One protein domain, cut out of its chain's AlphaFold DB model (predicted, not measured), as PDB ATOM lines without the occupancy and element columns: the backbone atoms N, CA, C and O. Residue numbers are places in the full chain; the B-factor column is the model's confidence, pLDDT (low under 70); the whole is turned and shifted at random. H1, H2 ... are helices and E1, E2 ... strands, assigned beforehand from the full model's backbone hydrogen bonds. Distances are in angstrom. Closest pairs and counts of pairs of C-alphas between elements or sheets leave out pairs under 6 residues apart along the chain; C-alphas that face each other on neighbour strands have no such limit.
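What this domain is: This is residues 28 to 182 and 379 to 395 of the 398 residues of an uncharacterized protein of Sodaliphilus pleomorphus (UniProt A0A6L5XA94). Two lobes, each built on a twisted sheet of five strands, lie end to end; the chain passes between them through helix H1 and through the links at residues 103 to 105 and 135 to 138. The first lobe is a long sheet with H1 at one end of its strands, and the second is a twisted sheet with H3 over E4, while H2 lies off to its side and is on neither sheet. The printed part has 172 residues, with three named helices and ten named strands in the order E1 E2 H1 E3 E4 E5 E6 E7 E8 E9 H2 E10 H3, and the class is mixed, helices and strands. One sheet runs E2 E1 E7 E6 E8 and is antiparallel throughout; the other runs E9 E5 E3 E4 E10 and is mixed. The whole is loose, with a radius of gyration of the C-alphas of 19.3 A and spans of 57 by 39 by 30 A.

How they stand to each other: One sheet holds E9, residues 139 to 146, E5, residues 98 to 102, E3, residues 61 to 69, E4, residues 72 to 77, and E10, residues 382 to 386. E3 and E4 form a hairpin and are antiparallel at 148 degrees, with N 66 and O 74 within hydrogen-bond range at 2.9 A. E4 and E10 are parallel at 33 degrees, with N 75 and O 384 at 2.8 A. E5 and E3 are antiparallel at 120 degrees, with N 63 and O 100 at 2.8 A, and E9 and E5 are antiparallel at 133 degrees, with N 101 and O 141 at 2.7 A. This sheet is strongly twisted; E3 bends by 53 degrees at residue 64 and E9 by 77 degrees at residue 143. H3, residues 389 to 394, is on this sheet at a height of 9.4 A, over E4, and runs along the strands at 15 degrees to E4 on the local plane; the closest C-alphas of the two are those of Ile 76 and Phe 392, 6.9 A apart. H2, residues 164 to 173, is on neither sheet and touches no helix. The other sheet, also strongly twisted, holds E2, residues 43 to 46, E1, residues 28 to 33, E7, residues 117 to 123, E6, residues 106 to 114, and E8, residues 132 to 134. E6 and E7 form a hairpin, antiparallel at 162 degrees, with N 109 and O 121 at 3.0 A. E1 and E7 are antiparallel at 165 degrees, with N 30 and O 120 at 2.9 A. E1 and E2 form a hairpin too, with N 31 and O 45 at 2.8 A, and E6 and E8 are antiparallel, with N 132 and O 108 at 2.8 A. H1, residues 51 to 58, is on this sheet at a height of 4.9 A but over none of its strands; its closest C-alpha pair with E7 is Ala 52 and Ser 123, 5.2 A. In H1, H2 and H3 every O i to N i+4 pair is within hydrogen-bond range.

Where its parts are: E1 begins at C-alpha 28, (99.921, 142.607, 161.695). E6 is 26.0 A long from first to last C-alpha, E3 22.6 A, E7 20.3 A and E9 17.2 A. H2 is 14.1 A long and begins at C-alpha 164, (137.804, 144.754, 169.645). H3 ends at C-alpha 394, (131.777, 127.587, 139.067).

The domain as a whole: The two C-alphas farthest apart are those of Thr 37 and Ala 394, at 61.4 A. Residues 183 to 378 are not printed, and C-alphas 182 and 379 are 9.2 A apart across that cut. The links from E4 to E5 and from E9 to H2 are long. The mean pLDDT of the printed part is 89.9; residues 37 to 41, 147 to 148 and 158 to 165 are under 70.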
ATOM      1  N   ASP A  28     100.054 143.222 160.384       96.81
ATOM      2  CA  ASP A  28      99.921 142.607 161.695       96.81
ATOM      3  C   ASP A  28     100.292 143.663 162.738       96.81
ATOM      4  O   ASP A  28     101.270 144.401 162.557       96.81
ATOM      5  N   TYR A  29      99.543 143.728 163.834       96.81
ATOM      6  CA  TYR A  29      99.860 144.592 164.965       96.81
ATOM      7  C   TYR A  29     100.013 143.796 166.250       96.81
ATOM      8  O   TYR A  29      99.191 142.943 166.569       96.81
ATOM      9  N   ILE A  30     101.027 144.148 167.033       96.81
ATOM     10  CA  ILE A  30     101.149 143.735 168.429       96.81
ATOM     11  C   ILE A  30     101.160 144.959 169.336       96.81
ATOM     12  O   ILE A  30     101.663 146.020 168.966       96.81
ATOM     13  N   THR A  31     100.634 144.789 170.540       95.81
ATOM     14  CA  THR A  31     100.700 145.766 171.621       95.81
ATOM     15  C   THR A  31     101.510 145.178 172.761       95.81
ATOM     16  O   THR A  31     101.276 144.043 173.177       95.81
ATOM     17  N   ILE A  32     102.456 145.961 173.265       91.44
ATOM     18  CA  ILE A  32     103.263 145.675 174.442       91.44
ATOM     19  C   ILE A  32     102.848 146.675 175.515       91.44
ATOM     20  O   ILE A  32     103.178 147.859 175.434       91.44
ATOM     21  N   ASP A  33     102.111 146.196 176.507       90.31
ATOM     22  CA  ASP A  33     101.638 146.997 177.627       90.31
ATOM     23  C   ASP A  33     102.580 146.823 178.826       90.31
ATOM     24  O   ASP A  33     102.663 145.745 179.427       90.31
ATOM     25  N   GLN A  34     103.313 147.895 179.135       85.62
ATOM     26  CA  GLN A  34     104.242 148.008 180.261       85.62
ATOM     27  C   GLN A  34     103.751 149.011 181.319       85.62
ATOM     28  O   GLN A  34     104.525 149.462 182.168       85.62
ATOM     29  N   SER A  35     102.467 149.390 181.254       81.94
ATOM     30  CA  SER A  35     101.837 150.370 182.151       81.94
ATOM     31  C   SER A  35     101.551 149.826 183.553       81.94
ATOM     32  O   SER A  35     101.053 150.549 184.414       81.94
ATOM     33  N   TYR A  36     101.892 148.564 183.795       71.12
ATOM     34  CA  TYR A  36     101.567 147.864 185.018       71.12
ATOM     35  C   TYR A  36     102.305 148.369 186.271       71.12
ATOM     36  O   TYR A  36     103.394 148.960 186.205       71.12
ATOM     37  N   THR A  37     101.674 148.115 187.422       59.88
ATOM     38  CA  THR A  37     102.210 148.302 188.780       59.88
ATOM     39  C   THR A  37     103.061 147.102 189.216       59.88
ATOM     40  O   THR A  37     103.007 146.039 188.598       59.88
ATOM     41  N   ASP A  38     103.871 147.262 190.266       56.47
ATOM     42  CA  ASP A  38     104.793 146.224 190.751       56.47
ATOM     43  C   ASP A  38     104.080 144.879 190.983       56.47
ATOM     44  O   ASP A  38     103.213 144.766 191.850       56.47
ATOM     45  N   GLY A  39     104.461 143.850 190.216       51.44
ATOM     46  CA  GLY A  39     103.951 142.481 190.362       51.44
ATOM     47  C   GLY A  39     103.265 141.883 189.132       51.44
ATOM     48  O   GLY A  39     103.117 140.661 189.090       51.44
ATOM     49  N   ASP A  40     102.909 142.687 188.131       55.41
ATOM     50  CA  ASP A  40     102.206 142.200 186.939       55.41
ATOM     51  C   ASP A  40     103.150 141.677 185.841       55.41
ATOM     52  O   ASP A  40     104.324 142.037 185.738       55.41
ATOM     53  N   VAL A  41     102.600 140.805 184.996       63.97
ATOM     54  CA  VAL A  41     103.277 140.209 183.839       63.97
ATOM     55  C   VAL A  41     103.244 141.176 182.659       63.97
ATOM     56  O   VAL A  41     102.180 141.716 182.356       63.97
ATOM     57  N   VAL A  42     104.363 141.319 181.933       70.69
ATOM     58  CA  VAL A  42     104.384 142.047 180.650       70.69
ATOM     59  C   VAL A  42     103.290 141.491 179.745       70.69
ATOM     60  O   VAL A  42     103.347 140.331 179.317       70.69
ATOM     61  N   LYS A  43     102.301 142.325 179.420       83.88
ATOM     62  CA  LYS A  43     101.168 141.904 178.605       83.88
ATOM     63  C   LYS A  43     101.444 142.222 177.147       83.88
ATOM     64  O   LYS A  43     101.513 143.378 176.739       83.88
ATOM     65  N   ILE A  44     101.571 141.163 176.359       88.25
ATOM     66  CA  ILE A  44     101.702 141.248 174.912       88.25
ATOM     67  C   ILE A  44     100.409 140.701 174.315       88.25
ATOM     68  O   ILE A  44      99.977 139.601 174.663       88.25
ATOM     69  N   THR A  45      99.776 141.463 173.428       94.06
ATOM     70  CA  THR A  45      98.573 141.054 172.684       94.06
ATOM     71  C   THR A  45      98.715 141.409 171.208       94.06
ATOM     72  O   THR A  45      99.547 142.237 170.852       94.06
ATOM     73  N   GLY A  46      97.902 140.801 170.342       95.94
ATOM     74  CA  GLY A  46      97.818 141.174 168.930       95.94
ATOM     75  C   GLY A  46      97.876 139.989 167.975       95.94
ATOM     76  O   GLY A  46      97.553 138.860 168.345       95.94
ATOM     77  N   ASP A  47      98.285 140.277 166.743       96.44
ATOM     78  CA  ASP A  47      98.291 139.368 165.598       96.44
ATOM     79  C   ASP A  47      99.510 138.431 165.621       96.44
ATOM     80  O   ASP A  47     100.400 138.484 164.765       96.44
ATOM     81  N   PHE A  48      99.572 137.562 166.630       95.06
ATOM     82  CA  PHE A  48     100.624 136.552 166.717       95.06
ATOM     83  C   PHE A  48     100.500 135.528 165.596       95.06
ATOM     84  O   PHE A  48      99.412 135.044 165.284       95.06
ATOM     85  N   ASN A  49     101.640 135.188 165.005       94.94
ATOM     86  CA  ASN A  49     101.758 134.395 163.796       94.94
ATOM     87  C   ASN A  49     100.798 134.888 162.693       94.94
ATOM     88  O   ASN A  49     100.186 134.083 161.989       94.94
ATOM     89  N   GLY A  50     100.633 136.212 162.588       94.00
ATOM     90  CA  GLY A  50      99.745 136.870 161.638       94.00
ATOM     91  C   GLY A  50     100.186 136.730 160.178       94.00
ATOM     92  O   GLY A  50     101.194 136.099 159.846       94.00
ATOM     93  N   LYS A  51      99.403 137.308 159.263       93.69
ATOM     94  CA  LYS A  51      99.586 137.104 157.815       93.69
ATOM     95  C   LYS A  51     100.848 137.782 157.289       93.69
ATOM     96  O   LYS A  51     101.492 137.238 156.392       93.69
ATOM     97  N   ALA A  52     101.194 138.960 157.806       94.69
ATOM     98  CA  ALA A  52     102.417 139.651 157.412       94.69
ATOM     99  C   ALA A  52     103.656 138.895 157.911       94.69
ATOM    100  O   ALA A  52     104.585 138.677 157.132       94.69
ATOM    101  N   TYR A  53     103.645 138.424 159.162       96.31
ATOM    102  CA  TYR A  53     104.703 137.575 159.709       96.31
ATOM    103  C   TYR A  53     104.863 136.278 158.905       96.31
ATOM    104  O   TYR A  53     105.975 135.951 158.492       96.31
ATOM    105  N   GLN A  54     103.769 135.568 158.611       95.12
ATOM    106  CA  GLN A  54     103.810 134.341 157.810       95.12
ATOM    107  C   GLN A  54     104.366 134.591 156.402       95.12
ATOM    108  O   GLN A  54     105.159 133.791 155.907       95.12
ATOM    109  N   ALA A  55     104.014 135.714 155.769       93.56
ATOM    110  CA  ALA A  55     104.570 136.091 154.471       93.56
ATOM    111  C   ALA A  55     106.080 136.375 154.543       93.56
ATOM    112  O   ALA A  55     106.825 135.953 153.658       93.56
ATOM    113  N   ILE A  56     106.548 137.044 155.604       95.56
ATOM    114  CA  ILE A  56     107.984 137.247 155.844       95.56
ATOM    115  C   ILE A  56     108.679 135.900 156.039       95.56
ATOM    116  O   ILE A  56     109.712 135.642 155.419       95.56
ATOM    117  N   ARG A  57     108.097 135.025 156.862       95.50
ATOM    118  CA  ARG A  57     108.632 133.697 157.162       95.50
ATOM    119  C   ARG A  57     108.750 132.826 155.916       95.50
ATOM    120  O   ARG A  57     109.799 132.229 155.719       95.50
ATOM    121  N   ALA A  58     107.727 132.807 155.066       93.81
ATOM    122  CA  ALA A  58     107.701 132.020 153.834       93.81
ATOM    123  C   ALA A  58     108.727 132.472 152.778       93.81
ATOM    124  O   ALA A  58     109.016 131.722 151.855       93.81
ATOM    125  N   LEU A  59     109.249 133.697 152.891       94.50
ATOM    126  CA  LEU A  59     110.264 134.265 151.993       94.50
ATOM    127  C   LEU A  59     111.645 134.379 152.657       94.50
ATOM    128  O   LEU A  59     112.553 135.014 152.112       94.50
ATOM    129  N   THR A  60     111.786 133.824 153.859       96.94
ATOM    130  CA  THR A  60     113.045 133.768 154.593       96.94
ATOM    131  C   THR A  60     113.654 132.396 154.394       96.94
ATOM    132  O   THR A  60     113.001 131.398 154.674       96.94
ATOM    133  N   HIS A  61     114.919 132.354 153.978       97.50
ATOM    134  CA  HIS A  61     115.642 131.101 153.759       97.50
ATOM    135  C   HIS A  61     117.084 131.204 154.249       97.50
ATOM    136  O   HIS A  61     117.616 132.307 154.455       97.50
ATOM    137  N   ARG A  62     117.723 130.041 154.393       98.25
ATOM    138  CA  ARG A  62     119.174 129.932 154.495       98.25
ATOM    139  C   ARG A  62     119.784 129.902 153.103       98.25
ATOM    140  O   ARG A  62     119.232 129.335 152.165       98.25
ATOM    141  N   TYR A  63     120.948 130.513 152.989       98.50
ATOM    142  CA  TYR A  63     121.692 130.626 151.754       98.50
ATOM    143  C   TYR A  63     123.161 130.351 152.011       98.50
ATOM    144  O   TYR A  63     123.705 130.776 153.024       98.50
ATOM    145  N   MET A  64     123.816 129.700 151.062       97.81
ATOM    146  CA  MET A  64     125.269 129.652 151.009       97.81
ATOM    147  C   MET A  64     125.783 130.848 150.215       97.81
ATOM    148  O   MET A  64     125.240 131.144 149.152       97.81
ATOM    149  N   GLY A  65     126.803 131.532 150.727       97.00
ATOM    150  CA  GLY A  65     127.401 132.712 150.107       97.00
ATOM    151  C   GLY A  65     128.829 132.482 149.633       97.00
ATOM    152  O   GLY A  65     129.582 131.716 150.236       97.00
ATOM    153  N   LYS A  66     129.179 133.166 148.542       96.00
ATOM    154  CA  LYS A  66     130.543 133.356 148.049       96.00
ATOM    155  C   LYS A  66     130.766 134.831 147.741       96.00
ATOM    156  O   LYS A  66     130.007 135.448 146.978       96.00
ATOM    157  N   ARG A  67     131.899 135.347 148.211       94.38
ATOM    158  CA  ARG A  67     132.376 136.685 147.869       94.38
ATOM    159  C   ARG A  67     132.865 136.705 146.429       94.38
ATOM    160  O   ARG A  67     133.910 136.153 146.113       94.38
ATOM    161  N   THR A  68     132.109 137.341 145.541       94.25
ATOM    162  CA  THR A  68     132.399 137.327 144.085       94.25
ATOM    163  C   THR A  68     133.009 138.625 143.570       94.25
ATOM    164  O   THR A  68     133.614 138.649 142.501       94.25
ATOM    165  N   ALA A  69     132.855 139.706 144.330       94.88
ATOM    166  CA  ALA A  69     133.546 140.974 144.159       94.88
ATOM    167  C   ALA A  69     133.526 141.721 145.502       94.88
ATOM    168  O   ALA A  69     132.763 141.363 146.403       94.88
ATOM    169  N   ASP A  70     134.351 142.758 145.649       94.94
ATOM    170  CA  ASP A  70     134.317 143.579 146.860       94.94
ATOM    171  C   ASP A  70     132.938 144.245 147.014       94.94
ATOM    172  O   ASP A  70     132.399 144.804 146.056       94.94
ATOM    173  N   GLY A  71     132.326 144.125 148.197       95.00
ATOM    174  CA  GLY A  71     130.954 144.587 148.432       95.00
ATOM    175  C   GLY A  71     129.853 143.773 147.735       95.00
ATOM    176  O   GLY A  71     128.712 144.248 147.670       95.00
ATOM    177  N   VAL A  72     130.160 142.577 147.205       97.06
ATOM    178  CA  VAL A  72     129.199 141.715 146.497       97.06
ATOM    179  C   VAL A  72     129.237 140.268 146.993       97.06
ATOM    180  O   VAL A  72     130.177 139.517 146.713       97.06
ATOM    181  N   GLU A  73     128.137 139.846 147.610       97.44
ATOM    182  CA  GLU A  73     127.872 138.445 147.940       97.44
ATOM    183  C   GLU A  73     126.977 137.811 146.880       97.44
ATOM    184  O   GLU A  73     125.888 138.310 146.582       97.44
ATOM    185  N   THR A  74     127.430 136.700 146.299       98.25
ATOM    186  CA  THR A  74     126.573 135.857 145.463       98.25
ATOM    187  C   THR A  74     126.127 134.659 146.279       98.25
ATOM    188  O   THR A  74     126.955 133.947 146.841       98.25
ATOM    189  N   ILE A  75     124.817 134.445 146.346       98.44
ATOM    190  CA  ILE A  75     124.196 133.468 147.227       98.44
ATOM    191  C   ILE A  75     123.333 132.468 146.456       98.44
ATOM    192  O   ILE A  75     122.728 132.803 145.435       98.44
ATOM    193  N   ILE A  76     123.244 131.252 146.983       98.25
ATOM    194  CA  ILE A  76     122.341 130.193 146.521       98.25
ATOM    195  C   ILE A  76     121.545 129.650 147.704       98.25
ATOM    196  O   ILE A  76     122.075 129.515 148.807       98.25
ATOM    197  N   GLN A  77     120.260 129.382 147.488       97.94
ATOM    198  CA  GLN A  77     119.369 128.897 148.536       97.94
ATOM    199  C   GLN A  77     119.722 127.460 148.951       97.94
ATOM    200  O   GLN A  77     119.986 126.597 148.111       97.94
ATOM    201  N   LEU A  78     119.708 127.222 150.261       98.56
ATOM    202  CA  LEU A  78     119.792 125.897 150.866       98.56
ATOM    203  C   LEU A  78     118.390 125.323 151.073       98.56
ATOM    204  O   LEU A  78     117.410 126.063 151.126       98.56
ATOM    205  N   ASP A  79     118.297 124.006 151.194       97.75
ATOM    206  CA  ASP A  79     117.023 123.336 151.418       97.75
ATOM    207  C   ASP A  79     116.411 123.742 152.775       97.75
ATOM    208  O   ASP A  79     117.087 123.805 153.814       97.75
ATOM    209  N   ASP A  80     115.111 124.047 152.741       97.31
ATOM    210  CA  ASP A  80     114.352 124.547 153.890       97.31
ATOM    211  C   ASP A  80     114.012 123.453 154.908       97.31
ATOM    212  O   ASP A  80     113.625 123.764 156.033       97.31
ATOM    213  N   THR A  81     114.160 122.180 154.550       96.81
ATOM    214  CA  THR A  81     113.967 121.037 155.450       96.81
ATOM    215  C   THR A  81     115.293 120.510 155.988       96.81
ATOM    216  O   THR A  81     115.334 119.985 157.094       96.81
ATOM    217  N   ASN A  82     116.391 120.692 155.248       97.25
ATOM    218  CA  ASN A  82     117.736 120.303 155.646       97.25
ATOM    219  C   ASN A  82     118.797 121.170 154.950       97.25
ATOM    220  O   ASN A  82     119.257 120.870 153.850       97.25
ATOM    221  N   SER A  83     119.290 122.195 155.638       97.44
ATOM    222  CA  SER A  83     120.266 123.128 155.070       97.44
ATOM    223  C   SER A  83     121.690 122.566 154.959       97.44
ATOM    224  O   SER A  83     122.599 123.298 154.579       97.44
ATOM    225  N   ALA A  84     121.913 121.277 155.246       97.62
ATOM    226  CA  ALA A  84     123.114 120.578 154.779       97.62
ATOM    227  C   ALA A  84     123.088 120.325 153.257       97.62
ATOM    228  O   ALA A  84     124.078 119.866 152.698       97.62
ATOM    229  N   LYS A  85     121.971 120.637 152.587       98.25
ATOM    230  CA  LYS A  85     121.754 120.424 151.158       98.25
ATOM    231  C   LYS A  85     121.364 121.710 150.442       98.25
ATOM    232  O   LYS A  85     120.797 122.626 151.041       98.25
ATOM    233  N   PHE A  86     121.651 121.764 149.149       97.94
ATOM    234  CA  PHE A  86     121.033 122.720 148.237       97.94
ATOM    235  C   PHE A  86     119.580 122.323 147.956       97.94
ATOM    236  O   PHE A  86     119.172 121.191 148.210       97.94
ATOM    237  N   LEU A  87     118.805 123.249 147.390       93.81
ATOM    238  CA  LEU A  87     117.390 123.026 147.071       93.81
ATOM    239  C   LEU A  87     117.146 121.871 146.076       93.81
ATOM    240  O   LEU A  87     116.066 121.292 146.056       93.81
ATOM    241  N   ASP A  88     118.136 121.517 145.253       93.25
ATOM    242  CA  ASP A  88     118.062 120.357 144.351       93.25
ATOM    243  C   ASP A  88     118.357 119.012 145.050       93.25
ATOM    244  O   ASP A  88     118.331 117.958 144.414       93.25
ATOM    245  N   GLY A  89     118.629 119.040 146.359       95.31
ATOM    246  CA  GLY A  89     118.927 117.880 147.192       95.31
ATOM    247  C   GLY A  89     120.398 117.451 147.203       95.31
ATOM    248  O   GLY A  89     120.729 116.509 147.932       95.31
ATOM    249  N   SER A  90     121.274 118.111 146.438       97.44
ATOM    250  CA  SER A  90     122.719 117.858 146.470       97.44
ATOM    251  C   SER A  90     123.370 118.403 147.748       97.44
ATOM    252  O   SER A  90     122.854 119.318 148.388       97.44
ATOM    253  N   GLU A  91     124.499 117.820 148.157       97.69
ATOM    254  CA  GLU A  91     125.192 118.201 149.395       97.69
ATOM    255  C   GLU A  91     125.789 119.611 149.304       97.69
ATOM    256  O   GLU A  91     126.464 119.960 148.332       97.69
ATOM    257  N   ALA A  92     125.590 120.407 150.354       97.25
ATOM    258  CA  ALA A  92     126.106 121.761 150.450       97.25
ATOM    259  C   ALA A  92     127.366 121.804 151.344       97.25
ATOM    260  O   ALA A  92     127.320 121.381 152.503       97.25
ATOM    261  N   PRO A  93     128.501 122.364 150.874       95.88
ATOM    262  CA  PRO A  93     129.753 122.457 151.635       95.88
ATOM    263  C   PRO A  93     129.719 123.553 152.726       95.88
ATOM    264  O   PRO A  93     130.469 124.533 152.687       95.88
ATOM    265  N   THR A  94     128.838 123.388 153.716       94.62
ATOM    266  CA  THR A  94     128.547 124.368 154.787       94.62
ATOM    267  C   THR A  94     129.699 124.602 155.766       94.62
ATOM    268  O   THR A  94     129.711 125.616 156.461       94.62
ATOM    269  N   SER A  95     130.692 123.711 155.802       94.00
ATOM    270  CA  SER A  95     131.916 123.886 156.592       94.00
ATOM    271  C   SER A  95     132.979 124.727 155.879       94.00
ATOM    272  O   SER A  95     133.931 125.197 156.501       94.00
ATOM    273  N   GLN A  96     132.823 124.943 154.569       92.38
ATOM    274  CA  GLN A  96     133.791 125.659 153.735       92.38
ATOM    275  C   GLN A  96     133.309 127.058 153.350       92.38
ATOM    276  O   GLN A  96     134.132 127.955 153.195       92.38
ATOM    277  N   ASN A  97     131.995 127.252 153.227       94.31
ATOM    278  CA  ASN A  97     131.388 128.495 152.754       94.31
ATOM    279  C   ASN A  97     130.458 129.075 153.813       94.31
ATOM    280  O   ASN A  97     129.820 128.334 154.562       94.31
ATOM    281  N   ASP A  98     130.366 130.401 153.855       96.38
ATOM    282  CA  ASP A  98     129.481 131.067 154.797       96.38
ATOM    283  C   ASP A  98     128.010 130.768 154.483       96.38
ATOM    284  O   ASP A  98     127.570 130.780 153.333       96.38
ATOM    285  N   VAL A  99     127.247 130.504 155.534       97.94
ATOM    286  CA  VAL A  99     125.813 130.271 155.512       97.94
ATOM    287  C   VAL A  99     125.134 131.469 156.148       97.94
ATOM    288  O   VAL A  99     125.373 131.803 157.311       97.94
ATOM    289  N   PHE A 100     124.265 132.108 155.387       98.25
ATOM    290  CA  PHE A 100     123.513 133.282 155.786       98.25
ATOM    291  C   PHE A 100     122.025 132.971 155.874       98.25
ATOM    292  O   PHE A 100     121.509 132.125 155.156       98.25
ATOM    293  N   VAL A 101     121.317 133.715 156.708       98.25
ATOM    294  CA  VAL A 101     119.876 133.908 156.621       98.25
ATOM    295  C   VAL A 101     119.626 135.239 155.928       98.25
ATOM    296  O   VAL A 101     120.269 136.254 156.219       98.25
ATOM    297  N   LYS A 102     118.663 135.234 155.009       97.75
ATOM    298  CA  LYS A 102     118.187 136.434 154.329       97.75
ATOM    299  C   LYS A 102     116.688 136.577 154.556       97.75
ATOM    300  O   LYS A 102     115.921 135.698 154.174       97.75
ATOM    301  N   LEU A 103     116.284 137.709 155.129       97.00
ATOM    302  CA  LEU A 103     114.879 138.111 155.214       97.00
ATOM    303  C   LEU A 103     114.449 138.805 153.901       97.00
ATOM    304  O   LEU A 103     115.292 139.354 153.174       97.00
ATOM    305  N   PRO A 104     113.149 138.824 153.565       96.31
ATOM    306  CA  PRO A 104     112.640 139.653 152.477       96.31
ATOM    307  C   PRO A 104     112.719 141.148 152.820       96.31
ATOM    308  O   PRO A 104     113.025 141.545 153.942       96.31
ATOM    309  N   VAL A 105     112.407 141.996 151.840       96.19
ATOM    310  CA  VAL A 105     112.081 143.399 152.119       96.19
ATOM    311  C   VAL A 105     110.692 143.457 152.747       96.19
ATOM    312  O   VAL A 105     109.739 142.922 152.181       96.19
ATOM    313  N   PHE A 106     110.582 144.143 153.878       95.94
ATOM    314  CA  PHE A 106     109.322 144.415 154.566       95.94
ATOM    315  C   PHE A 106     109.404 145.771 155.272       95.94
ATOM    316  O   PHE A 106     110.431 146.454 155.221       95.94
ATOM    317  N   TYR A 107     108.309 146.173 155.904       96.31
ATOM    318  CA  TYR A 107     108.181 147.433 156.611       96.31
ATOM    319  C   TYR A 107     107.676 147.198 158.026       96.31
ATOM    320  O   TYR A 107     106.878 146.292 158.271       96.31
ATOM    321  N   TYR A 108     108.128 148.036 158.947       96.50
ATOM    322  CA  TYR A 108     107.674 148.028 160.326       96.50
ATOM    323  C   TYR A 108     107.517 149.453 160.845       96.50
ATOM    324  O   TYR A 108     108.060 150.405 160.283       96.50
ATOM    325  N   HIS A 109     106.754 149.594 161.914       94.44
ATOM    326  CA  HIS A 109     106.510 150.864 162.578       94.44
ATOM    327  C   HIS A 109     106.274 150.608 164.062       94.44
ATOM    328  O   HIS A 109     105.729 149.564 164.421       94.44
ATOM    329  N   SER A 110     106.646 151.554 164.915       95.56
ATOM    330  CA  SER A 110     106.272 151.524 166.321       95.56
ATOM    331  C   SER A 110     105.927 152.909 166.850       95.56
ATOM    332  O   SER A 110     106.569 153.902 166.506       95.56
ATOM    333  N   GLU A 111     104.922 152.948 167.718       95.00
ATOM    334  CA  GLU A 111     104.425 154.154 168.371       95.00
ATOM    335  C   GLU A 111     104.066 153.865 169.830       95.00
ATOM    336  O   GLU A 111     103.634 152.761 170.176       95.00
ATOM    337  N   GLU A 112     104.233 154.863 170.693       94.62
ATOM    338  CA  GLU A 112     103.711 154.829 172.056       94.62
ATOM    339  C   GLU A 112     102.270 155.355 172.036       94.62
ATOM    340  O   GLU A 112     102.034 156.538 171.801       94.62
ATOM    341  N   THR A 113     101.290 154.473 172.245       95.12
ATOM    342  CA  THR A 113      99.861 154.834 172.177       95.12
ATOM    343  C   THR A 113      99.345 155.442 173.480       95.12
ATOM    344  O   THR A 113      98.351 156.165 173.493       95.12
ATOM    345  N   SER A 114     100.012 155.129 174.586       93.88
ATOM    346  CA  SER A 114      99.845 155.729 175.911       93.88
ATOM    347  C   SER A 114     101.103 155.442 176.723       93.88
ATOM    348  O   SER A 114     101.857 154.550 176.351       93.88
ATOM    349  N   THR A 115     101.318 156.138 177.840       91.00
ATOM    350  CA  THR A 115     102.509 155.952 178.687       91.00
ATOM    351  C   THR A 115     102.814 154.473 178.939       91.00
ATOM    352  O   THR A 115     101.989 153.760 179.513       91.00
ATOM    353  N   ASN A 116     104.003 154.028 178.524       88.38
ATOM    354  CA  ASN A 116     104.507 152.655 178.630       88.38
ATOM    355  C   ASN A 116     103.746 151.593 177.810       88.38
ATOM    356  O   ASN A 116     104.010 150.400 177.961       88.38
ATOM    357  N   VAL A 117     102.846 151.986 176.910       92.31
ATOM    358  CA  VAL A 117     102.119 151.081 176.011       92.31
ATOM    359  C   VAL A 117     102.543 151.351 174.579       92.31
ATOM    360  O   VAL A 117     102.277 152.414 174.021       92.31
ATOM    361  N   TRP A 118     103.185 150.358 173.976       94.56
ATOM    362  CA  TRP A 118     103.737 150.454 172.631       94.56
ATOM    363  C   TRP A 118     102.969 149.573 171.668       94.56
ATOM    364  O   TRP A 118     102.742 148.395 171.937       94.56
ATOM    365  N   LYS A 119     102.628 150.125 170.511       96.12
ATOM    366  CA  LYS A 119     102.078 149.379 169.386       96.12
ATOM    367  C   LYS A 119     103.158 149.227 168.327       96.12
ATOM    368  O   LYS A 119     103.803 150.203 167.957       96.12
ATOM    369  N   ILE A 120     103.352 148.007 167.841       97.31
ATOM    370  CA  ILE A 120     104.295 147.686 166.767       97.31
ATOM    371  C   ILE A 120     103.503 147.099 165.603       97.31
ATOM    372  O   ILE A 120     102.706 146.181 165.789       97.31
ATOM    373  N   GLY A 121     103.713 147.637 164.406       96.31
ATOM    374  CA  GLY A 121     103.134 147.161 163.157       96.31
ATOM    375  C   GLY A 121     104.172 146.492 162.260       96.31
ATOM    376  O   GLY A 121     105.323 146.927 162.203       96.31
ATOM    377  N   LEU A 122     103.747 145.464 161.524       96.62
ATOM    378  CA  LEU A 122     104.557 144.713 160.565       96.62
ATOM    379  C   LEU A 122     103.792 144.526 159.250       96.62
ATOM    380  O   LEU A 122     102.620 144.157 159.262       96.62
ATOM    381  N   SER A 123     104.436 144.769 158.105       94.81
ATOM    382  CA  SER A 123     103.800 144.621 156.790       94.81
ATOM    383  C   SER A 123     104.789 144.316 155.665       94.81
ATOM    384  O   SER A 123     105.924 144.780 155.663       94.81
ATOM    385  N   MET A 124     104.333 143.600 154.635       92.56
ATOM    386  CA  MET A 124     105.084 143.400 153.384       92.56
ATOM    387  C   MET A 124     105.079 144.634 152.462       92.56
ATOM    388  O   MET A 124     105.819 144.669 151.477       92.56
ATOM    389  N   SER A 125     104.249 145.640 152.754       90.62
ATOM    390  CA  SER A 125     104.117 146.871 151.966       90.62
ATOM    391  C   SER A 125     104.230 148.106 152.856       90.62
ATOM    392  O   SER A 125     103.933 148.055 154.045       90.62
ATOM    393  N   LYS A 126     104.650 149.238 152.282       91.50
ATOM    394  CA  LYS A 126     104.701 150.503 153.021       91.50
ATOM    395  C   LYS A 126     103.277 151.026 153.227       91.50
ATOM    396  O   LYS A 126     102.581 151.258 152.241       91.50
ATOM    397  N   ILE A 127     102.866 151.207 154.481       90.12
ATOM    398  CA  ILE A 127     101.503 151.634 154.843       90.12
ATOM    399  C   ILE A 127     101.428 153.147 155.074       90.12
ATOM    400  O   ILE A 127     100.538 153.805 154.543       90.12
ATOM    401  N   GLY A 128     102.382 153.702 155.823       88.50
ATOM    402  CA  GLY A 128     102.488 155.130 156.134       88.50
ATOM    403  C   GLY A 128     103.876 155.683 155.820       88.50
ATOM    404  O   GLY A 128     104.813 154.931 155.547       88.50
ATOM    405  N   SER A 129     104.027 157.009 155.818       90.75
ATOM    406  CA  SER A 129     105.308 157.676 155.528       90.75
ATOM    407  C   SER A 129     106.404 157.345 156.543       90.75
ATOM    408  O   SER A 129     107.570 157.245 156.158       90.75
ATOM    409  N   ASP A 130     105.987 157.149 157.787       90.50
ATOM    410  CA  ASP A 130     106.736 156.810 158.997       90.50
ATOM    411  C   ASP A 130     107.131 155.327 159.087       90.50
ATOM    412  O   ASP A 130     108.035 154.972 159.834       90.50
ATOM    413  N   TRP A 131     106.543 154.451 158.270       93.94
ATOM    414  CA  TRP A 131     106.951 153.048 158.223       93.94
ATOM    415  C   TRP A 131     108.381 152.899 157.698       93.94
ATOM    416  O   TRP A 131     108.719 153.340 156.588       93.94
ATOM    417  N   ILE A 132     109.205 152.219 158.488       94.62
ATOM    418  CA  ILE A 132     110.619 151.981 158.230       94.62
ATOM    419  C   ILE A 132     110.764 150.739 157.368       94.62
ATOM    420  O   ILE A 132     110.151 149.706 157.623       94.62
ATOM    421  N   LYS A 133     111.595 150.841 156.331       94.88
ATOM    422  CA  LYS A 133     111.926 149.725 155.448       94.88
ATOM    423  C   LYS A 133     113.053 148.897 156.062       94.88
ATOM    424  O   LYS A 133     114.110 149.434 156.375       94.88
ATOM    425  N   PHE A 134     112.872 147.583 156.130       95.62
ATOM    426  CA  PHE A 134     113.986 146.656 156.276       95.62
ATOM    427  C   PHE A 134     114.527 146.276 154.890       95.62
ATOM    428  O   PHE A 134     113.841 145.630 154.094       95.62
ATOM    429  N   ASP A 135     115.764 146.678 154.585       93.00
ATOM    430  CA  ASP A 135     116.440 146.413 153.304       93.00
ATOM    431  C   ASP A 135     116.953 144.964 153.186       93.00
ATOM    432  O   ASP A 135     118.153 144.707 153.071       93.00
ATOM    433  N   GLY A 136     116.043 143.986 153.217       93.38
ATOM    434  CA  GLY A 136     116.380 142.564 153.075       93.38
ATOM    435  C   GLY A 136     117.011 142.192 151.724       93.38
ATOM    436  O   GLY A 136     117.545 141.099 151.570       93.38
ATOM    437  N   ASP A 137     116.979 143.080 150.729       94.00
ATOM    438  CA  ASP A 137     117.687 142.967 149.447       94.00
ATOM    439  C   ASP A 137     119.178 143.330 149.528       94.00
ATOM    440  O   ASP A 137     119.925 143.050 148.593       94.00
ATOM    441  N   LYS A 138     119.613 143.917 150.646       96.25
ATOM    442  CA  LYS A 138     121.003 144.321 150.884       96.25
ATOM    443  C   LYS A 138     121.611 143.705 152.133       96.25
ATOM    444  O   LYS A 138     122.793 143.905 152.369       96.25
ATOM    445  N   ARG A 139     120.824 142.993 152.945       96.88
ATOM    446  CA  ARG A 139     121.227 142.495 154.266       96.88
ATOM    447  C   ARG A 139     121.284 140.979 154.328       96.88
ATOM    448  O   ARG A 139     120.320 140.308 153.974       96.88
ATOM    449  N   LEU A 140     122.371 140.473 154.901       97.62
ATOM    450  CA  LEU A 140     122.518 139.084 155.331       97.62
ATOM    451  C   LEU A 140     122.963 139.043 156.796       97.62
ATOM    452  O   LEU A 140     123.713 139.913 157.251       97.62
ATOM    453  N   ILE A 141     122.522 138.017 157.517       95.62
ATOM    454  CA  ILE A 141     123.043 137.652 158.838       95.62
ATOM    455  C   ILE A 141     123.550 136.220 158.785       95.62
ATOM    456  O   ILE A 141     122.936 135.371 158.155       95.62
ATOM    457  N   GLY A 142     124.670 135.932 159.428       95.12
ATOM    458  CA  GLY A 142     125.180 134.580 159.564       95.12
ATOM    459  C   GLY A 142     124.175 133.695 160.297       95.12
ATOM    460  O   GLY A 142     123.701 134.047 161.381       95.12
ATOM    461  N   ALA A 143     123.872 132.536 159.711       94.31
ATOM    462  CA  ALA A 143     123.078 131.502 160.365       94.31
ATOM    463  C   ALA A 143     123.738 131.033 161.673       94.31
ATOM    464  O   ALA A 143     123.043 130.703 162.631       94.31
ATOM    465  N   PHE A 144     125.070 131.076 161.740       89.06
ATOM    466  CA  PHE A 144     125.869 130.578 162.851       89.06
ATOM    467  C   PHE A 144     126.654 131.693 163.549       89.06
ATOM    468  O   PHE A 144     126.838 132.795 163.024       89.06
ATOM    469  N   PHE A 145     127.128 131.397 164.758       78.19
ATOM    470  CA  PHE A 145     128.034 132.278 165.485       78.19
ATOM    471  C   PHE A 145     129.431 132.289 164.881       78.19
ATOM    472  O   PHE A 145     129.944 131.265 164.442       78.19
ATOM    473  N   THR A 146     130.084 133.445 164.961       70.06
ATOM    474  CA  THR A 146     131.515 133.562 164.687       70.06
ATOM    475  C   THR A 146     132.294 133.342 165.986       70.06
ATOM    476  O   THR A 146     132.035 134.032 166.981       70.06
ATOM    477  N   GLY A 147     133.236 132.400 165.978       66.38
ATOM    478  CA  GLY A 147     134.218 132.172 167.044       66.38
ATOM    479  C   GLY A 147     135.570 132.792 166.691       66.38
ATOM    480  O   GLY A 147     135.646 133.994 166.451       66.38
ATOM    481  N   ASN A 148     136.623 131.968 166.601       60.97
ATOM    482  CA  ASN A 148     137.977 132.396 166.197       60.97
ATOM    483  C   ASN A 148     138.093 132.914 164.749       60.97
ATOM    484  O   ASN A 148     139.041 133.614 164.361       60.97
ATOM    485  N   GLN A 149     137.112 132.569 163.936       70.44
ATOM    486  CA  GLN A 149     136.990 132.992 162.560       70.44
ATOM    487  C   GLN A 149     135.716 133.825 162.438       70.44
ATOM    488  O   GLN A 149     134.651 133.426 162.909       70.44
ATOM    489  N   VAL A 150     135.821 134.993 161.797       83.25
ATOM    490  CA  VAL A 150     134.669 135.828 161.413       83.25
ATOM    491  C   VAL A 150     133.971 135.205 160.199       83.25
ATOM    492  O   VAL A 150     133.953 135.759 159.102       83.25
ATOM    493  N   VAL A 151     133.478 133.983 160.391       89.50
ATOM    494  CA  VAL A 151     132.798 133.128 159.415       89.50
ATOM    495  C   VAL A 151     131.488 132.623 160.015       89.50
ATOM    496  O   VAL A 151     131.389 132.416 161.222       89.50
ATOM    497  N   SER A 152     130.497 132.378 159.174       93.94
ATOM    498  CA  SER A 152     129.260 131.694 159.533       93.94
ATOM    499  C   SER A 152     129.254 130.322 158.868       93.94
ATOM    500  O   SER A 152     128.569 130.112 157.879       93.94
ATOM    501  N   ARG A 153     130.058 129.385 159.368       93.62
ATOM    502  CA  ARG A 153     130.223 128.035 158.792       93.62
ATOM    503  C   ARG A 153     129.820 126.981 159.806       93.62
ATOM    504  O   ARG A 153     129.862 127.263 161.000       93.62
ATOM    505  N   SER A 154     129.447 125.793 159.349       92.62
ATOM    506  CA  SER A 154     129.272 124.632 160.226       92.62
ATOM    507  C   SER A 154     130.626 124.057 160.645       92.62
ATOM    508  O   SER A 154     131.635 124.237 159.959       92.62
ATOM    509  N   GLY A 155     130.668 123.378 161.788       88.44
ATOM    510  CA  GLY A 155     131.895 122.787 162.315       88.44
ATOM    511  C   GLY A 155     132.940 123.821 162.740       88.44
ATOM    512  O   GLY A 155     134.129 123.512 162.754       88.44
ATOM    513  N   VAL A 156     132.528 125.047 163.065       85.69
ATOM    514  CA  VAL A 156     133.410 126.066 163.639       85.69
ATOM    515  C   VAL A 156     133.155 126.135 165.135       85.69
ATOM    516  O   VAL A 156     132.010 126.177 165.582       85.69
ATOM    517  N   SER A 157     134.234 126.146 165.916       79.12
ATOM    518  CA  SER A 157     134.141 126.266 167.368       79.12
ATOM    519  C   SER A 157     133.485 127.592 167.750       79.12
ATOM    520  O   SER A 157     133.905 128.681 167.342       79.12
ATOM    521  N   THR A 158     132.435 127.490 168.550       66.75
ATOM    522  CA  THR A 158     131.732 128.600 169.168       66.75
ATOM    523  C   THR A 158     132.629 129.195 170.257       66.75
ATOM    524  O   THR A 158     133.125 128.494 171.138       66.75
ATOM    525  N   ARG A 159     132.828 130.520 170.194       62.69
ATOM    526  CA  ARG A 159     133.618 131.336 171.139       62.69
ATOM    527  C   ARG A 159     135.103 130.964 171.275       62.69
ATOM    528  O   ARG A 159     135.494 130.198 172.146       62.69
ATOM    529  N   GLU A 160     135.942 131.726 170.580       53.16
ATOM    530  CA  GLU A 160     137.291 132.063 171.057       53.16
ATOM    531  C   GLU A 160     137.422 133.596 171.028       53.16
ATOM    532  O   GLU A 160     136.840 134.259 170.167       53.16
ATOM    533  N   SER A 161     138.068 134.180 172.036       55.03
ATOM    534  CA  SER A 161     138.019 135.617 172.328       55.03
ATOM    535  C   SER A 161     138.887 136.472 171.400       55.03
ATOM    536  O   SER A 161     140.022 136.116 171.090       55.03
ATOM    537  N   PHE A 162     138.381 137.658 171.021       55.06
ATOM    538  CA  PHE A 162     139.175 138.699 170.358       55.06
ATOM    539  C   PHE A 162     139.030 140.065 171.030       55.06
ATOM    540  O   PHE A 162     137.907 140.520 171.269       55.06
ATOM    541  N   PRO A 163     140.143 140.787 171.242       58.72
ATOM    542  CA  PRO A 163     140.116 142.226 171.470       58.72
ATOM    543  C   PRO A 163     139.382 142.962 170.333       58.72
ATOM    544  O   PRO A 163     139.516 142.600 169.161       58.72
ATOM    545  N   ARG A 164     138.629 144.030 170.641       59.09
ATOM    546  CA  ARG A 164     137.804 144.754 169.645       59.09
ATOM    547  C   ARG A 164     138.599 145.228 168.425       59.09
ATOM    548  O   ARG A 164     138.091 145.170 167.309       59.09
ATOM    549  N   ASN A 165     139.832 145.697 168.619       62.94
ATOM    550  CA  ASN A 165     140.700 146.132 167.519       62.94
ATOM    551  C   ASN A 165     141.030 144.981 166.553       62.94
ATOM    552  O   ASN A 165     141.059 145.201 165.346       62.94
ATOM    553  N   GLN A 166     141.192 143.755 167.057       72.94
ATOM    554  CA  GLN A 166     141.373 142.571 166.217       72.94
ATOM    555  C   GLN A 166     140.073 142.171 165.518       72.94
ATOM    556  O   GLN A 166     140.105 141.781 164.355       72.94
ATOM    557  N   LEU A 167     138.926 142.293 166.192       72.94
ATOM    558  CA  LEU A 167     137.627 141.976 165.596       72.94
ATOM    559  C   LEU A 167     137.288 142.923 164.432       72.94
ATOM    560  O   LEU A 167     136.893 142.465 163.364       72.94
ATOM    561  N   ALA A 168     137.520 144.228 164.600       74.38
ATOM    562  CA  ALA A 168     137.339 145.215 163.536       74.38
ATOM    563  C   ALA A 168     138.268 144.949 162.338       74.38
ATOM    564  O   ALA A 168     137.817 144.968 161.198       74.38
ATOM    565  N   GLN A 169     139.546 144.632 162.587       79.31
ATOM    566  CA  GLN A 169     140.496 144.257 161.532       79.31
ATOM    567  C   GLN A 169     140.088 142.966 160.811       79.31
ATOM    568  O   GLN A 169     140.199 142.882 159.591       79.31
ATOM    569  N   LYS A 170     139.586 141.969 161.546       82.81
ATOM    570  CA  LYS A 170     139.098 140.707 160.977       82.81
ATOM    571  C   LYS A 170     137.881 140.925 160.082       82.81
ATOM    572  O   LYS A 170     137.854 140.378 158.987       82.81
ATOM    573  N   PHE A 171     136.912 141.742 160.501       85.38
ATOM    574  CA  PHE A 171     135.792 142.114 159.632       85.38
ATOM    575  C   PHE A 171     136.245 142.941 158.429       85.38
ATOM    576  O   PHE A 171     135.829 142.644 157.318       85.38
ATOM    577  N   ALA A 172     137.167 143.889 158.603       84.50
ATOM    578  CA  ALA A 172     137.738 144.626 157.477       84.50
ATOM    579  C   ALA A 172     138.434 143.690 156.466       84.50
ATOM    580  O   ALA A 172     138.298 143.877 155.259       84.50
ATOM    581  N   ALA A 173     139.110 142.635 156.934       89.62
ATOM    582  CA  ALA A 173     139.726 141.624 156.071       89.62
ATOM    583  C   ALA A 173     138.703 140.775 155.287       89.62
ATOM    584  O   ALA A 173     139.037 140.224 154.236       89.62
ATOM    585  N   ARG A 174     137.447 140.693 155.751       90.25
ATOM    586  CA  ARG A 174     136.341 140.082 154.993       90.25
ATOM    587  C   ARG A 174     135.906 140.932 153.794       90.25
ATOM    588  O   ARG A 174     135.262 140.395 152.899       90.25
ATOM    589  N   GLY A 175     136.323 142.193 153.712       91.81
ATOM    590  CA  GLY A 175     136.037 143.095 152.595       91.81
ATOM    591  C   GLY A 175     134.852 144.020 152.857       91.81
ATOM    592  O   GLY A 175     134.201 143.964 153.904       91.81
ATOM    593  N   THR A 176     134.584 144.895 151.893       93.88
ATOM    594  CA  THR A 176     133.531 145.906 151.987       93.88
ATOM    595  C   THR A 176     132.172 145.254 152.236       93.88
ATOM    596  O   THR A 176     131.817 144.251 151.619       93.88
ATOM    597  N   GLY A 177     131.401 145.844 153.148       93.12
ATOM    598  CA  GLY A 177     130.053 145.397 153.494       93.12
ATOM    599  C   GLY A 177     129.988 144.368 154.620       93.12
ATOM    600  O   GLY A 177     128.906 144.163 155.156       93.12
ATOM    601  N   PHE A 178     131.099 143.756 155.033       93.25
ATOM    602  CA  PHE A 178     131.105 142.809 156.149       93.25
ATOM    603  C   PHE A 178     131.267 143.475 157.515       93.25
ATOM    604  O   PHE A 178     132.036 144.421 157.686       93.25
ATOM    605  N   GLY A 179     130.594 142.917 158.520       88.56
ATOM    606  CA  GLY A 179     130.720 143.341 159.910       88.56
ATOM    607  C   GLY A 179     130.235 142.293 160.897       88.56
ATOM    608  O   GLY A 179     129.871 141.178 160.523       88.56
ATOM    609  N   GLY A 180     130.238 142.662 162.175       82.75
ATOM    610  CA  GLY A 180     129.608 141.857 163.216       82.75
ATOM    611  C   GLY A 180     128.108 142.106 163.290       82.75
ATOM    612  O   GLY A 180     127.527 142.758 162.421       82.75
ATOM    613  N   MET A 181     127.466 141.588 164.334       83.06
ATOM    614  CA  MET A 181     126.025 141.737 164.502       83.06
ATOM    615  C   MET A 181     125.644 143.222 164.523       83.06
ATOM    616  O   MET A 181     126.155 143.976 165.348       83.06
ATOM    617  N   ALA A 182     124.759 143.616 163.608       81.50
ATOM    618  CA  ALA A 182     124.229 144.970 163.483       81.50
ATOM    619  C   ALA A 182     123.045 145.175 164.442       81.50
ATOM    620  O   ALA A 182     122.282 144.238 164.708       81.50
ATOM    621  N   PHE A 379     126.426 141.021 156.580       95.88
ATOM    622  CA  PHE A 379     126.790 141.678 155.338       95.88
ATOM    623  C   PHE A 379     125.735 142.722 154.969       95.88
ATOM    624  O   PHE A 379     124.529 142.468 155.076       95.88
ATOM    625  N   PHE A 380     126.203 143.889 154.534       96.50
ATOM    626  CA  PHE A 380     125.419 144.942 153.910       96.50
ATOM    627  C   PHE A 380     126.050 145.343 152.576       96.50
ATOM    628  O   PHE A 380     127.154 145.881 152.544       96.50
ATOM    629  N   GLY A 381     125.357 145.107 151.465       96.44
ATOM    630  CA  GLY A 381     125.915 145.387 150.146       96.44
ATOM    631  C   GLY A 381     125.056 144.858 149.010       96.44
ATOM    632  O   GLY A 381     123.837 144.729 149.137       96.44
ATOM    633  N   LYS A 382     125.687 144.571 147.868       97.75
ATOM    634  CA  LYS A 382     124.997 143.973 146.724       97.75
ATOM    635  C   LYS A 382     124.878 142.465 146.930       97.75
ATOM    636  O   LYS A 382     125.880 141.795 147.164       97.75
ATOM    637  N   ILE A 383     123.664 141.943 146.785       98.38
ATOM    638  CA  ILE A 383     123.381 140.509 146.856       98.38
ATOM    639  C   ILE A 383     122.949 140.030 145.470       98.38
ATOM    640  O   ILE A 383     121.954 140.515 144.930       98.38
ATOM    641  N   ASN A 384     123.673 139.068 144.902       97.38
ATOM    642  CA  ASN A 384     123.243 138.352 143.703       97.38
ATOM    643  C   ASN A 384     122.678 136.996 144.121       97.38
ATOM    644  O   ASN A 384     123.360 136.241 144.802       97.38
ATOM    645  N   ILE A 385     121.463 136.663 143.700       96.19
ATOM    646  CA  ILE A 385     120.880 135.340 143.953       96.19
ATOM    647  C   ILE A 385     121.007 134.517 142.679       96.19
ATOM    648  O   ILE A 385     120.641 134.992 141.601       96.19
ATOM    649  N   ILE A 386     121.511 133.293 142.801       95.19
ATOM    650  CA  ILE A 386     121.568 132.337 141.698       95.19
ATOM    651  C   ILE A 386     120.847 131.040 142.056       95.19
ATOM    652  O   ILE A 386     120.820 130.628 143.211       95.19
ATOM    653  N   ASN A 387     120.272 130.397 141.038       92.81
ATOM    654  CA  ASN A 387     119.352 129.264 141.205       92.81
ATOM    655  C   ASN A 387     119.915 127.938 140.661       92.81
ATOM    656  O   ASN A 387     119.177 126.970 140.527       92.81
ATOM    657  N   SER A 388     121.196 127.902 140.281       94.94
ATOM    658  CA  SER A 388     121.863 126.713 139.739       94.94
ATOM    659  C   SER A 388     123.097 126.398 140.575       94.94
ATOM    660  O   SER A 388     123.978 127.249 140.721       94.94
ATOM    661  N   VAL A 389     123.149 125.171 141.097       96.50
ATOM    662  CA  VAL A 389     124.276 124.660 141.886       96.50
ATOM    663  C   VAL A 389     125.554 124.621 141.048       96.50
ATOM    664  O   VAL A 389     126.592 125.078 141.515       96.50
ATOM    665  N   ASP A 390     125.479 124.210 139.779       96.62
ATOM    666  CA  ASP A 390     126.626 124.227 138.859       96.62
ATOM    667  C   ASP A 390     127.196 125.637 138.673       96.62
ATOM    668  O   ASP A 390     128.404 125.848 138.804       96.62
ATOM    669  N   ASN A 391     126.324 126.625 138.442       96.19
ATOM    670  CA  ASN A 391     126.753 128.017 138.322       96.19
ATOM    671  C   ASN A 391     127.380 128.520 139.626       96.19
ATOM    672  O   ASN A 391     128.388 129.219 139.570       96.19
ATOM    673  N   PHE A 392     126.826 128.155 140.789       96.12
ATOM    674  CA  PHE A 392     127.377 128.536 142.093       96.12
ATOM    675  C   PHE A 392     128.740 127.900 142.350       96.12
ATOM    676  O   PHE A 392     129.671 128.563 142.820       96.12
ATOM    677  N   ASN A 393     128.898 126.629 141.996       94.81
ATOM    678  CA  ASN A 393     130.152 125.906 142.131       94.81
ATOM    679  C   ASN A 393     131.237 126.470 141.206       94.81
ATOM    680  O   ASN A 393     132.390 126.555 141.625       94.81
ATOM    681  N   ALA A 394     130.866 126.946 140.014       95.75
ATOM    682  CA  ALA A 394     131.777 127.587 139.067       95.75
ATOM    683  C   ALA A 394     132.241 129.001 139.483       95.75
ATOM    684  O   ALA A 394     133.210 129.516 138.915       95.75
ATOM    685  N   LEU A 395     131.584 129.643 140.460       95.31
ATOM    686  CA  LEU A 395     132.008 130.952 140.967       95.31
ATOM    687  C   LEU A 395     133.376 130.865 141.646       95.31
ATOM    688  O   LEU A 395     133.618 129.993 142.487       95.31
TER     689      LEU A 395